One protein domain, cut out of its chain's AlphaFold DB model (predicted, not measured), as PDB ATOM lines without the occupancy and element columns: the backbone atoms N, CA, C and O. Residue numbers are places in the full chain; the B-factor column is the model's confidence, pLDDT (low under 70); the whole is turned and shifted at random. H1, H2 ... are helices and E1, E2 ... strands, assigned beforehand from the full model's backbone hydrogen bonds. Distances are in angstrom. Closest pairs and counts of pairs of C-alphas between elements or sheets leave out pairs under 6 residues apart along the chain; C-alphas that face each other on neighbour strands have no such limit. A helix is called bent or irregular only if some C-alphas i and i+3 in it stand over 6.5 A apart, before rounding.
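What this domain is: This is residues 4 to 9 and 22 to 105 of the 118 residues of an uncharacterized protein of Actinomadura sp. J1-007 (UniProt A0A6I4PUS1). What shape do these atoms make? A two-stranded ribbon, E1 and E2, has the longest helix, H3, over it; H2 packs on H3 away from the ribbon, and short H1 packs across H3 near its last residues. H4 lies beyond the end of E1, and long loops join H2 to H3 and H4 to E2. What is it built of? The printed part has 90 residues, with four named helices and two antiparallel strands in the order H1, H2, H3, E1, H4, E2; its class is mostly helix. It is compact, with a radius of gyration of the C-alphas of 14.1 A and spans of 40 by 31 by 24 A.

How they stand to each other: How do the strands pair? E1, residues 68 to 72, and E2, residues 100 to 104, are antiparallel at 160 degrees; N 70 and O 102 are within hydrogen-bond range at 3.0 A. Which helices come near? The closest C-alphas of H3, residues 51 to 64, and E1 are those of Ala 62 and Arg 68, 5.7 A apart. H2, residues 23 to 34, touches H3 in a helical hairpin, closest at the C-alphas of Ala 33 and Ala 54, 4.4 A; they run opposite ways at a steep tilt of 36 degrees, only just past shallow. H1, residues 4 to 9, touches residues 60 to 64 of H3 alone, about perpendicular at 87 degrees, closest at the C-alphas of Ala 6 and Pro 60, 5.2 A. And H4? H4, residues 74 to 86, touches no helix; its closest C-alpha to E2 is that of Phe 75, 7.4 A from that of Arg 100. Are the helix backbones in order? Every O i to N i+4 pair is within hydrogen-bond range in H1 and H2, against 8 of 10 in H3 and 6 of 9 in H4.

Where its parts are: Where do the elements begin and end? H1 begins at C-alpha 4, (-7.104, 15.121, -33.856), and E2 ends at C-alpha 104, (-22.009, 3.850, -43.879). How long are they? H3 measures 21.0 A, H2 16.3 A, E1 13.7 A and E2 13.6 A; H4, 14.9 A, is irregular, with C-alphas 78 and 81 9.0 A apart.

The domain as a whole: How far does it reach? The two C-alphas farthest apart, those of Gln 5 and Glu 92, are 41.9 A apart. Is anything missing? Residues 10 to 21 are not printed, and C-alphas 9 and 22 are 21.3 A apart across the cut. Which links are long, and is confidence low anywhere? H2 to H3 and H4 to E2 are long links; no printed residue is under 70 in pLDDT.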
ATOM      1  N   ARG A   4      -7.889  14.569 -32.736       91.25
ATOM      2  CA  ARG A   4      -7.104  15.121 -33.856       91.25
ATOM      3  C   ARG A   4      -7.084  14.146 -35.024       91.25
ATOM      4  O   ARG A   4      -7.234  14.569 -36.169       91.25
ATOM      5  N   GLN A   5      -6.949  12.852 -34.752       90.50
ATOM      6  CA  GLN A   5      -7.016  11.799 -35.758       90.50
ATOM      7  C   GLN A   5      -8.414  11.696 -36.386       90.50
ATOM      8  O   GLN A   5      -8.529  11.509 -37.602       90.50
ATOM      9  N   ALA A   6      -9.482  11.853 -35.599       91.19
ATOM     10  CA  ALA A   6     -10.842  11.892 -36.133       91.19
ATOM     11  C   ALA A   6     -10.990  13.048 -37.133       91.19
ATOM     12  O   ALA A   6     -11.316  12.821 -38.297       91.19
ATOM     13  N   LEU A   7     -10.629  14.268 -36.730       89.81
ATOM     14  CA  LEU A   7     -10.717  15.463 -37.576       89.81
ATOM     15  C   LEU A   7      -9.814  15.394 -38.816       89.81
ATOM     16  O   LEU A   7     -10.229  15.742 -39.926       89.81
ATOM     17  N   SER A   8      -8.569  14.941 -38.662       87.56
ATOM     18  CA  SER A   8      -7.595  14.915 -39.757       87.56
ATOM     19  C   SER A   8      -7.883  13.822 -40.784       87.56
ATOM     20  O   SER A   8      -7.513  13.984 -41.950       87.56
ATOM     21  N   THR A   9      -8.593  12.752 -40.401       87.69
ATOM     22  CA  THR A   9      -8.897  11.610 -41.281       87.69
ATOM     23  C   THR A   9     -10.348  11.530 -41.754       87.69
ATOM     24  O   THR A   9     -10.656  10.655 -42.570       87.69
ATOM     25  N   PRO A  22     -25.198   0.168 -36.995       96.75
ATOM     26  CA  PRO A  22     -25.736  -0.249 -35.702       96.75
ATOM     27  C   PRO A  22     -26.414   0.903 -34.954       96.75
ATOM     28  O   PRO A  22     -26.027   2.064 -35.098       96.75
ATOM     29  N   LEU A  23     -27.451   0.605 -34.165       97.19
ATOM     30  CA  LEU A  23     -28.218   1.639 -33.455       97.19
ATOM     31  C   LEU A  23     -27.343   2.471 -32.515       97.19
ATOM     32  O   LEU A  23     -27.345   3.691 -32.619       97.19
ATOM     33  N   GLU A  24     -26.497   1.816 -31.728       97.12
ATOM     34  CA  GLU A  24     -25.539   2.471 -30.829       97.12
ATOM     35  C   GLU A  24     -24.621   3.481 -31.544       97.12
ATOM     36  O   GLU A  24     -24.295   4.544 -31.018       97.12
ATOM     37  N   ALA A  25     -24.208   3.176 -32.776       96.50
ATOM     38  CA  ALA A  25     -23.361   4.061 -33.556       96.50
ATOM     39  C   ALA A  25     -24.175   5.250 -34.079       96.50
ATOM     40  O   ALA A  25     -23.681   6.374 -34.050       96.50
ATOM     41  N   ARG A  26     -25.428   5.026 -34.501       96.00
ATOM     42  CA  ARG A  26     -26.356   6.100 -34.891       96.00
ATOM     43  C   ARG A  26     -26.619   7.055 -33.729       96.00
ATOM     44  O   ARG A  26     -26.518   8.260 -33.920       96.00
ATOM     45  N   GLU A  27     -26.877   6.530 -32.536       97.56
ATOM     46  CA  GLU A  27     -27.113   7.322 -31.324       97.56
ATOM     47  C   GLU A  27     -25.915   8.208 -30.985       97.56
ATOM     48  O   GLU A  27     -26.079   9.408 -30.795       97.56
ATOM     49  N   ARG A  28     -24.693   7.661 -31.007       96.81
ATOM     50  CA  ARG A  28     -23.468   8.442 -30.761       96.81
ATOM     51  C   ARG A  28     -23.222   9.519 -31.818       96.81
ATOM     52  O   ARG A  28     -22.698  10.583 -31.501       96.81
ATOM     53  N   ILE A  29     -23.563   9.244 -33.077       96.00
ATOM     54  CA  ILE A  29     -23.459  10.232 -34.159       96.00
ATOM     55  C   ILE A  29     -24.468  11.361 -33.927       96.00
ATOM     56  O   ILE A  29     -24.097  12.526 -34.005       96.00
ATOM     57  N   LEU A  30     -25.718  11.031 -33.601       96.00
ATOM     58  CA  LEU A  30     -26.768  12.019 -33.352       96.00
ATOM     59  C   LEU A  30     -26.529  12.823 -32.065       96.00
ATOM     60  O   LEU A  30     -26.753  14.030 -32.063       96.00
ATOM     61  N   ASP A  31     -25.989  12.212 -31.010       97.31
ATOM     62  CA  ASP A  31     -25.567  12.911 -29.788       97.31
ATOM     63  C   ASP A  31     -24.519  13.998 -30.092       97.31
ATOM     64  O   ASP A  31     -24.604  15.109 -29.570       97.31
ATOM     65  N   ALA A  32     -23.593  13.747 -31.025       96.00
ATOM     66  CA  ALA A  32     -22.647  14.770 -31.469       96.00
ATOM     67  C   ALA A  32     -23.330  15.951 -32.184       96.00
ATOM     68  O   ALA A  32     -22.871  17.084 -32.049       96.00
ATOM     69  N   ALA A  33     -24.425  15.713 -32.917       94.56
ATOM     70  CA  ALA A  33     -25.224  16.781 -33.522       94.56
ATOM     71  C   ALA A  33     -25.929  17.628 -32.453       94.56
ATOM     72  O   ALA A  33     -25.909  18.853 -32.532       94.56
ATOM     73  N   ILE A  34     -26.510  16.976 -31.441       94.62
ATOM     74  CA  ILE A  34     -27.228  17.628 -30.333       94.62
ATOM     75  C   ILE A  34     -26.297  18.555 -29.541       94.62
ATOM     76  O   ILE A  34     -26.716  19.623 -29.103       94.62
ATOM     77  N   ARG A  35     -25.024  18.174 -29.386       95.00
ATOM     78  CA  ARG A  35     -24.001  18.961 -28.674       95.00
ATOM     79  C   ARG A  35     -23.410  20.112 -29.490       95.00
ATOM     80  O   ARG A  35     -22.543  20.825 -28.981       95.00
ATOM     81  N   ALA A  36     -23.811  20.284 -30.748       94.06
ATOM     82  CA  ALA A  36     -23.301  21.368 -31.571       94.06
ATOM     83  C   ALA A  36     -23.801  22.732 -31.068       94.06
ATOM     84  O   ALA A  36     -24.934  22.884 -30.617       94.06
ATOM     85  N   SER A  37     -22.947  23.750 -31.167       92.25
ATOM     86  CA  SER A  37     -23.291  25.114 -30.766       92.25
ATOM     87  C   SER A  37     -24.410  25.695 -31.636       92.25
ATOM     88  O   SER A  37     -24.335  25.612 -32.864       92.25
ATOM     89  N   THR A  38     -25.376  26.375 -31.014       91.44
ATOM     90  CA  THR A  38     -26.432  27.145 -31.693       91.44
ATOM     91  C   THR A  38     -26.548  28.547 -31.078       91.44
ATOM     92  O   THR A  38     -26.186  28.748 -29.916       91.44
ATOM     93  N   GLY A  39     -27.002  29.542 -31.852       89.50
ATOM     94  CA  GLY A  39     -27.144  30.923 -31.372       89.50
ATOM     95  C   GLY A  39     -28.118  31.002 -30.196       89.50
ATOM     96  O   GLY A  39     -29.234  30.502 -30.289       89.50
ATOM     97  N   GLY A  40     -27.679  31.567 -29.066       89.88
ATOM     98  CA  GLY A  40     -28.496  31.649 -27.848       89.88
ATOM     99  C   GLY A  40     -28.961  30.296 -27.290       89.88
ATOM    100  O   GLY A  40     -29.932  30.266 -26.544       89.88
ATOM    101  N   ASN A  41     -28.311  29.184 -27.663       91.25
ATOM    102  CA  ASN A  41     -28.773  27.821 -27.374       91.25
ATOM    103  C   ASN A  41     -30.204  27.528 -27.878       91.25
ATOM    104  O   ASN A  41     -30.915  26.717 -27.293       91.25
ATOM    105  N   ALA A  42     -30.646  28.196 -28.949       89.25
ATOM    106  CA  ALA A  42     -32.019  28.080 -29.432       89.25
ATOM    107  C   ALA A  42     -32.368  26.670 -29.932       89.25
ATOM    108  O   ALA A  42     -33.530  26.283 -29.866       89.25
ATOM    109  N   GLN A  43     -31.388  25.914 -30.456       86.31
ATOM    110  CA  GLN A  43     -31.530  24.581 -31.084       86.31
ATOM    111  C   GLN A  43     -32.493  24.500 -32.288       86.31
ATOM    112  O   GLN A  43     -32.401  23.575 -33.090       86.31
ATOM    113  N   HIS A  44     -33.342  25.504 -32.459       84.38
ATOM    114  CA  HIS A  44     -34.183  25.795 -33.597       84.38
ATOM    115  C   HIS A  44     -33.726  27.141 -34.167       84.38
ATOM    116  O   HIS A  44     -34.007  28.192 -33.591       84.38
ATOM    117  N   ASP A  45     -32.970  27.105 -35.264       78.50
ATOM    118  CA  ASP A  45     -32.458  28.295 -35.948       78.50
ATOM    119  C   ASP A  45     -33.218  28.523 -37.263       78.50
ATOM    120  O   ASP A  45     -32.919  27.854 -38.259       78.50
ATOM    121  N   PRO A  46     -34.163  29.480 -37.305       75.00
ATOM    122  CA  PRO A  46     -34.889  29.819 -38.526       75.00
ATOM    123  C   PRO A  46     -33.985  30.353 -39.646       75.00
ATOM    124  O   PRO A  46     -34.336  30.252 -40.817       75.00
ATOM    125  N   ALA A  47     -32.816  30.912 -39.310       77.25
ATOM    126  CA  ALA A  47     -31.853  31.403 -40.292       77.25
ATOM    127  C   ALA A  47     -30.967  30.278 -40.866       77.25
ATOM    128  O   ALA A  47     -30.235  30.498 -41.830       77.25
ATOM    129  N   GLY A  48     -31.022  29.069 -40.288       78.81
ATOM    130  CA  GLY A  48     -30.332  27.870 -40.774       78.81
ATOM    131  C   GLY A  48     -28.814  27.832 -40.547       78.81
ATOM    132  O   GLY A  48     -28.164  26.849 -40.917       78.81
ATOM    133  N   GLY A  49     -28.224  28.852 -39.920       80.19
ATOM    134  CA  GLY A  49     -26.788  28.934 -39.648       80.19
ATOM    135  C   GLY A  49     -26.285  27.839 -38.700       80.19
ATOM    136  O   GLY A  49     -25.173  27.331 -38.865       80.19
ATOM    137  N   SER A  50     -27.115  27.406 -37.752       82.75
ATOM    138  CA  SER A  50     -26.777  26.373 -36.769       82.75
ATOM    139  C   SER A  50     -26.760  24.945 -37.332       82.75
ATOM    140  O   SER A  50     -26.261  24.035 -36.667       82.75
ATOM    141  N   GLY A  51     -27.238  24.732 -38.563       86.56
ATOM    142  CA  GLY A  51     -27.187  23.423 -39.222       86.56
ATOM    143  C   GLY A  51     -25.754  22.964 -39.524       86.56
ATOM    144  O   GLY A  51     -25.421  21.791 -39.358       86.56
ATOM    145  N   PHE A  52     -24.865  23.886 -39.908       87.44
ATOM    146  CA  PHE A  52     -23.487  23.548 -40.286       87.44
ATOM    147  C   PHE A  52     -22.595  23.098 -39.112       87.44
ATOM    148  O   PHE A  52     -21.815  22.159 -39.293       87.44
ATOM    149  N   PRO A  53     -22.684  23.685 -37.902       91.81
ATOM    150  CA  PRO A  53     -22.050  23.127 -36.708       91.81
ATOM    151  C   PRO A  53     -22.463  21.680 -36.408       91.81
ATOM    152  O   PRO A  53     -21.595  20.857 -36.100       91.81
ATOM    153  N   ALA A  54     -23.751  21.342 -36.541       92.75
ATOM    154  CA  ALA A  54     -24.237  19.974 -36.343       92.75
ATOM    155  C   ALA A  54     -23.638  19.014 -37.381       92.75
ATOM    156  O   ALA A  54     -23.019  18.013 -37.016       92.75
ATOM    157  N   VAL A  55     -23.704  19.390 -38.660       90.88
ATOM    158  CA  VAL A  55     -23.063  18.701 -39.796       90.88
ATOM    159  C   VAL A  55     -21.570  18.448 -39.552       90.88
ATOM    160  O   VAL A  55     -21.052  17.339 -39.694       90.88
ATOM    161  N   LYS A  56     -20.838  19.473 -39.107       90.38
ATOM    162  CA  LYS A  56     -19.400  19.360 -38.837       90.38
ATOM    163  C   LYS A  56     -19.098  18.451 -37.637       90.38
ATOM    164  O   LYS A  56     -17.995  17.909 -37.564       90.38
ATOM    165  N   SER A  57     -20.052  18.266 -36.725       94.19
ATOM    166  CA  SER A  57     -19.904  17.439 -35.521       94.19
ATOM    167  C   SER A  57     -20.183  15.955 -35.789       94.19
ATOM    168  O   SER A  57     -19.450  15.092 -35.302       94.19
ATOM    169  N   VAL A  58     -21.174  15.639 -36.631       95.31
ATOM    170  CA  VAL A  58     -21.545  14.245 -36.943       95.31
ATOM    171  C   VAL A  58     -20.475  13.500 -37.741       95.31
ATOM    172  O   VAL A  58     -20.253  12.311 -37.516       95.31
ATOM    173  N   MET A  59     -19.756  14.174 -38.640       93.69
ATOM    174  CA  MET A  59     -18.754  13.522 -39.492       93.69
ATOM    175  C   MET A  59     -17.570  12.899 -38.720       93.69
ATOM    176  O   MET A  59     -17.274  11.719 -38.943       93.69
ATOM    177  N   PRO A  60     -16.863  13.615 -37.820       93.69
ATOM    178  CA  PRO A  60     -15.831  13.002 -36.988       93.69
ATOM    179  C   PRO A  60     -16.408  11.998 -35.980       93.69
ATOM    180  O   PRO A  60     -15.742  11.005 -35.701       93.69
ATOM    181  N   ALA A  61     -17.638  12.179 -35.487       95.44
ATOM    182  CA  ALA A  61     -18.289  11.183 -34.631       95.44
ATOM    183  C   ALA A  61     -18.529   9.861 -35.383       95.44
ATOM    184  O   ALA A  61     -18.175   8.789 -34.895       95.44
ATOM    185  N   ALA A  62     -19.017   9.918 -36.625       94.75
ATOM    186  CA  ALA A  62     -19.143   8.737 -37.479       94.75
ATOM    187  C   ALA A  62     -17.784   8.060 -37.694       94.75
ATOM    188  O   ALA A  62     -17.677   6.831 -37.660       94.75
ATOM    189  N   ARG A  63     -16.724   8.867 -37.830       93.88
ATOM    190  CA  ARG A  63     -15.352   8.386 -37.996       93.88
ATOM    191  C   ARG A  63     -14.859   7.566 -36.804       93.88
ATOM    192  O   ARG A  63     -14.164   6.570 -37.040       93.88
ATOM    193  N   THR A  64     -15.222   7.931 -35.570       95.38
ATOM    194  CA  THR A  64     -14.861   7.153 -34.371       95.38
ATOM    195  C   THR A  64     -15.637   5.843 -34.266       95.38
ATOM    196  O   THR A  64     -15.122   4.900 -33.677       95.38
ATOM    197  N   GLN A  65     -16.821   5.750 -34.882       94.56
ATOM    198  CA  GLN A  65     -17.598   4.506 -34.983       94.56
ATOM    199  C   GLN A  65     -17.139   3.600 -36.144       94.56
ATOM    200  O   GLN A  65     -17.790   2.608 -36.457       94.56
ATOM    201  N   GLY A  66     -16.048   3.955 -36.840       92.19
ATOM    202  CA  GLY A  66     -15.553   3.242 -38.026       92.19
ATOM    203  C   GLY A  66     -16.311   3.561 -39.322       92.19
ATOM    204  O   GLY A  66     -15.894   3.124 -40.397       92.19
ATOM    205  N   GLY A  67     -17.386   4.344 -39.230       93.12
ATOM    206  CA  GLY A  67     -18.170   4.819 -40.361       93.12
ATOM    207  C   GLY A  67     -17.562   6.052 -41.026       93.12
ATOM    208  O   GLY A  67     -16.610   6.671 -40.544       93.12
ATOM    209  N   ARG A  68     -18.113   6.407 -42.181       93.19
ATOM    210  CA  ARG A  68     -17.836   7.650 -42.907       93.19
ATOM    211  C   ARG A  68     -19.109   8.110 -43.590       93.19
ATOM    212  O   ARG A  68     -20.058   7.338 -43.714       93.19
ATOM    213  N   GLY A  69     -19.104   9.348 -44.060       91.75
ATOM    214  CA  GLY A  69     -20.234   9.890 -44.784       91.75
ATOM    215  C   GLY A  69     -19.845  10.819 -45.913       91.75
ATOM    216  O   GLY A  69     -18.661  11.065 -46.156       91.75
ATOM    217  N   SER A  70     -20.853  11.309 -46.619       92.31
ATOM    218  CA  SER A  70     -20.708  12.379 -47.596       92.31
ATOM    219  C   SER A  70     -21.882  13.329 -47.472       92.31
ATOM    220  O   SER A  70     -23.037  12.905 -47.476       92.31
ATOM    221  N   LEU A  71     -21.569  14.618 -47.410       93.31
ATOM    222  CA  LEU A  71     -22.561  15.674 -47.479       93.31
ATOM    223  C   LEU A  71     -22.887  16.002 -48.932       93.31
ATOM    224  O   LEU A  71     -22.014  15.982 -49.802       93.31
ATOM    225  N   THR A  72     -24.146  16.336 -49.178       91.44
ATOM    226  CA  THR A  72     -24.612  16.935 -50.424       91.44
ATOM    227  C   THR A  72     -25.706  17.963 -50.147       91.44
ATOM    228  O   THR A  72     -26.568  17.750 -49.295       91.44
ATOM    229  N   SER A  73     -25.697  19.073 -50.880       90.75
ATOM    230  CA  SER A  73     -26.774  20.074 -50.895       90.75
ATOM    231  C   SER A  73     -27.703  19.922 -52.105       90.75
ATOM    232  O   SER A  73     -28.720  20.604 -52.183       90.75
ATOM    233  N   VAL A  74     -27.401  18.997 -53.027       92.38
ATOM    234  CA  VAL A  74     -28.077  18.850 -54.331       92.38
ATOM    235  C   VAL A  74     -29.595  18.698 -54.187       92.38
ATOM    236  O   VAL A  74     -30.349  19.315 -54.930       92.38
ATOM    237  N   PHE A  75     -30.058  17.927 -53.200       89.38
ATOM    238  CA  PHE A  75     -31.494  17.732 -52.973       89.38
ATOM    239  C   PHE A  75     -32.214  19.021 -52.564       89.38
ATOM    240  O   PHE A  75     -33.344  19.232 -52.981       89.38
ATOM    241  N   GLY A  76     -31.574  19.884 -51.771       86.50
ATOM    242  CA  GLY A  76     -32.143  21.188 -51.416       86.50
ATOM    243  C   GLY A  76     -32.050  22.176 -52.574       86.50
ATOM    244  O   GLY A  76     -33.029  22.834 -52.897       86.50
ATOM    245  N   ALA A  77     -30.892  22.221 -53.238       88.56
ATOM    246  CA  ALA A  77     -30.604  23.190 -54.291       88.56
ATOM    247  C   ALA A  77     -31.412  22.970 -55.579       88.56
ATOM    248  O   ALA A  77     -31.784  23.937 -56.233       88.56
ATOM    249  N   PHE A  78     -31.670  21.714 -55.959       91.94
ATOM    250  CA  PHE A  78     -32.269  21.397 -57.262       91.94
ATOM    251  C   PHE A  78     -33.633  20.711 -57.175       91.94
ATOM    252  O   PHE A  78     -34.377  20.724 -58.151       91.94
ATOM    253  N   ARG A  79     -33.962  20.071 -56.043       91.50
ATOM    254  CA  ARG A  79     -35.199  19.282 -55.872       91.50
ATOM    255  C   ARG A  79     -35.868  19.557 -54.520       91.50
ATOM    256  O   ARG A  79     -36.321  18.626 -53.856       91.50
ATOM    257  N   GLY A  80     -35.862  20.817 -54.080       88.75
ATOM    258  CA  GLY A  80     -36.269  21.217 -52.729       88.75
ATOM    259  C   GLY A  80     -37.677  20.750 -52.353       88.75
ATOM    260  O   GLY A  80     -37.810  19.966 -51.414       88.75
ATOM    261  N   GLU A  81     -38.689  21.170 -53.120       88.44
ATOM    262  CA  GLU A  81     -40.100  20.810 -52.892       88.44
ATOM    263  C   GLU A  81     -40.340  19.304 -52.994       88.44
ATOM    264  O   GLU A  81     -40.831  18.697 -52.050       88.44
ATOM    265  N   GLU A  82     -39.890  18.666 -54.078       91.75
ATOM    266  CA  GLU A  82     -40.032  17.215 -54.260       91.75
ATOM    267  C   GLU A  82     -39.398  16.434 -53.101       91.75
ATOM    268  O   GLU A  82     -39.965  15.468 -52.598       91.75
ATOM    269  N   THR A  83     -38.227  16.862 -52.617       91.56
ATOM    270  CA  THR A  83     -37.596  16.201 -51.472       91.56
ATOM    271  C   THR A  83     -38.340  16.494 -50.165       91.56
ATOM    272  O   THR A  83     -38.297  15.670 -49.250       91.56
ATOM    273  N   ARG A  84     -38.965  17.668 -50.026       89.62
ATOM    274  CA  ARG A  84     -39.780  18.029 -48.859       89.62
ATOM    275  C   ARG A  84     -41.022  17.147 -48.793       89.62
ATOM    276  O   ARG A  84     -41.247  16.515 -47.765       89.62
ATOM    277  N   GLU A  85     -41.747  17.065 -49.902       91.06
ATOM    278  CA  GLU A  85     -42.936  16.235 -50.076       91.06
ATOM    279  C   GLU A  85     -42.613  14.757 -49.840       91.06
ATOM    280  O   GLU A  85     -43.224  14.121 -48.984       91.06
ATOM    281  N   PHE A  86     -41.572  14.232 -50.497       92.62
ATOM    282  CA  PHE A  86     -41.159  12.833 -50.357       92.62
ATOM    283  C   PHE A  86     -40.823  12.436 -48.911       92.62
ATOM    284  O   PHE A  86     -41.059  11.303 -48.502       92.62
ATOM    285  N   LEU A  87     -40.238  13.352 -48.133       91.06
ATOM    286  CA  LEU A  87     -39.884  13.114 -46.730       91.06
ATOM    287  C   LEU A  87     -40.996  13.503 -45.747       91.06
ATOM    288  O   LEU A  87     -40.769  13.397 -44.544       91.06
ATOM    289  N   ALA A  88     -42.147  13.974 -46.235       92.19
ATOM    290  CA  ALA A  88     -43.236  14.518 -45.425       92.19
ATOM    291  C   ALA A  88     -42.776  15.606 -44.428       92.19
ATOM    292  O   ALA A  88     -43.240  15.666 -43.291       92.19
ATOM    293  N   VAL A  89     -41.838  16.467 -44.842       89.06
ATOM    294  CA  VAL A  89     -41.354  17.575 -44.001       89.06
ATOM    295  C   VAL A  89     -42.411  18.693 -43.968       89.06
ATOM    296  O   VAL A  89     -42.838  19.114 -45.046       89.06
ATOM    297  N   PRO A  90     -42.807  19.230 -42.798       84.31
ATOM    298  CA  PRO A  90     -43.821  20.285 -42.697       84.31
ATOM    299  C   PRO A  90     -43.288  21.647 -43.177       84.31
ATOM    300  O   PRO A  90     -42.456  22.276 -42.537       84.31
ATOM    301  N   GLY A  91     -43.735  22.113 -44.337       75.06
ATOM    302  CA  GLY A  91     -43.188  23.308 -45.000       75.06
ATOM    303  C   GLY A  91     -43.818  24.607 -44.536       75.06
ATOM    304  O   GLY A  91     -43.130  25.618 -44.478       75.06
ATOM    305  N   GLU A  92     -45.086  24.557 -44.129       78.75
ATOM    306  CA  GLU A  92     -45.786  25.702 -43.530       78.75
ATOM    307  C   GLU A  92     -45.186  26.091 -42.167       78.75
ATOM    308  O   GLU A  92     -45.347  27.213 -41.702       78.75
ATOM    309  N   GLU A  93     -44.441  25.179 -41.537       81.31
ATOM    310  CA  GLU A  93     -43.758  25.393 -40.257       81.31
ATOM    311  C   GLU A  93     -42.337  25.976 -40.425       81.31
ATOM    312  O   GLU A  93     -41.548  25.978 -39.484       81.31
ATOM    313  N   GLY A  94     -41.975  26.458 -41.621       78.25
ATOM    314  CA  GLY A  94     -40.698  27.143 -41.854       78.25
ATOM    315  C   GLY A  94     -39.469  26.225 -41.918       78.25
ATOM    316  O   GLY A  94     -38.339  26.694 -41.773       78.25
ATOM    317  N   TRP A  95     -39.653  24.922 -42.151       83.56
ATOM    318  CA  TRP A  95     -38.547  23.967 -42.240       83.56
ATOM    319  C   TRP A  95     -37.783  24.095 -43.561       83.56
ATOM    320  O   TRP A  95     -38.302  23.815 -44.642       83.56
ATOM    321  N   GLY A  96     -36.495  24.430 -43.464       80.31
ATOM    322  CA  GLY A  96     -35.565  24.451 -44.592       80.31
ATOM    323  C   GLY A  96     -34.693  23.194 -44.675       80.31
ATOM    324  O   GLY A  96     -34.225  22.663 -43.668       80.31
ATOM    325  N   LYS A  97     -34.394  22.729 -45.895       84.62
ATOM    326  CA  LYS A  97     -33.388  21.678 -46.123       84.62
ATOM    327  C   LYS A  97     -32.026  22.296 -46.432       84.62
ATOM    328  O   LYS A  97     -31.762  22.658 -47.573       84.62
ATOM    329  N   ALA A  98     -31.136  22.322 -45.443       83.88
ATOM    330  CA  ALA A  98     -29.766  22.807 -45.634       83.88
ATOM    331  C   ALA A  98     -28.893  21.815 -46.431       83.88
ATOM    332  O   ALA A  98     -28.247  22.170 -47.416       83.88
ATOM    333  N   CYS A  99     -28.878  20.545 -46.024       88.44
ATOM    334  CA  CYS A  99     -28.082  19.503 -46.667       88.44
ATOM    335  C   CYS A  99     -28.610  18.102 -46.341       88.44
ATOM    336  O   CYS A  99     -29.511  17.921 -45.523       88.44
ATOM    337  N   ARG A 100     -28.024  17.091 -46.982       90.75
ATOM    338  CA  ARG A 100     -28.180  15.673 -46.657       90.75
ATOM    339  C   ARG A 100     -26.806  15.070 -46.412       90.75
ATOM    340  O   ARG A 100     -25.894  15.285 -47.206       90.75
ATOM    341  N   GLU A 101     -26.706  14.240 -45.384       92.00
ATOM    342  CA  GLU A 101     -25.548  13.383 -45.153       92.00
ATOM    343  C   GLU A 101     -25.939  11.919 -45.302       92.00
ATOM    344  O   GLU A 101     -26.934  11.463 -44.739       92.00
ATOM    345  N   SER A 102     -25.165  11.179 -46.088       92.06
ATOM    346  CA  SER A 102     -25.210   9.720 -46.094       92.06
ATOM    347  C   SER A 102     -24.110   9.188 -45.190       92.06
ATOM    348  O   SER A 102     -23.019   9.750 -45.165       92.06
ATOM    349  N   PHE A 103     -24.369   8.086 -44.489       94.62
ATOM    350  CA  PHE A 103     -23.367   7.399 -43.682       94.62
ATOM    351  C   PHE A 103     -23.336   5.908 -44.002       94.62
ATOM    352  O   PHE A 103     -24.343   5.317 -44.383       94.62
ATOM    353  N   GLY A 104     -22.176   5.294 -43.800       95.12
ATOM    354  CA  GLY A 104     -22.009   3.850 -43.879       95.12
ATOM    355  C   GLY A 104     -20.579   3.430 -43.576       95.12
ATOM    356  O   GLY A 104     -19.721   4.252 -43.240       95.12
ATOM    357  N   TYR A 105     -20.315   2.135 -43.717       95.12
ATOM    358  CA  TYR A 105     -18.965   1.604 -43.586       95.12
ATOM    359  C   TYR A 105     -18.270   1.578 -44.942       95.12
ATOM    360  O   TYR A 105     -18.818   0.997 -45.878       95.12
TER     361      TYR A 105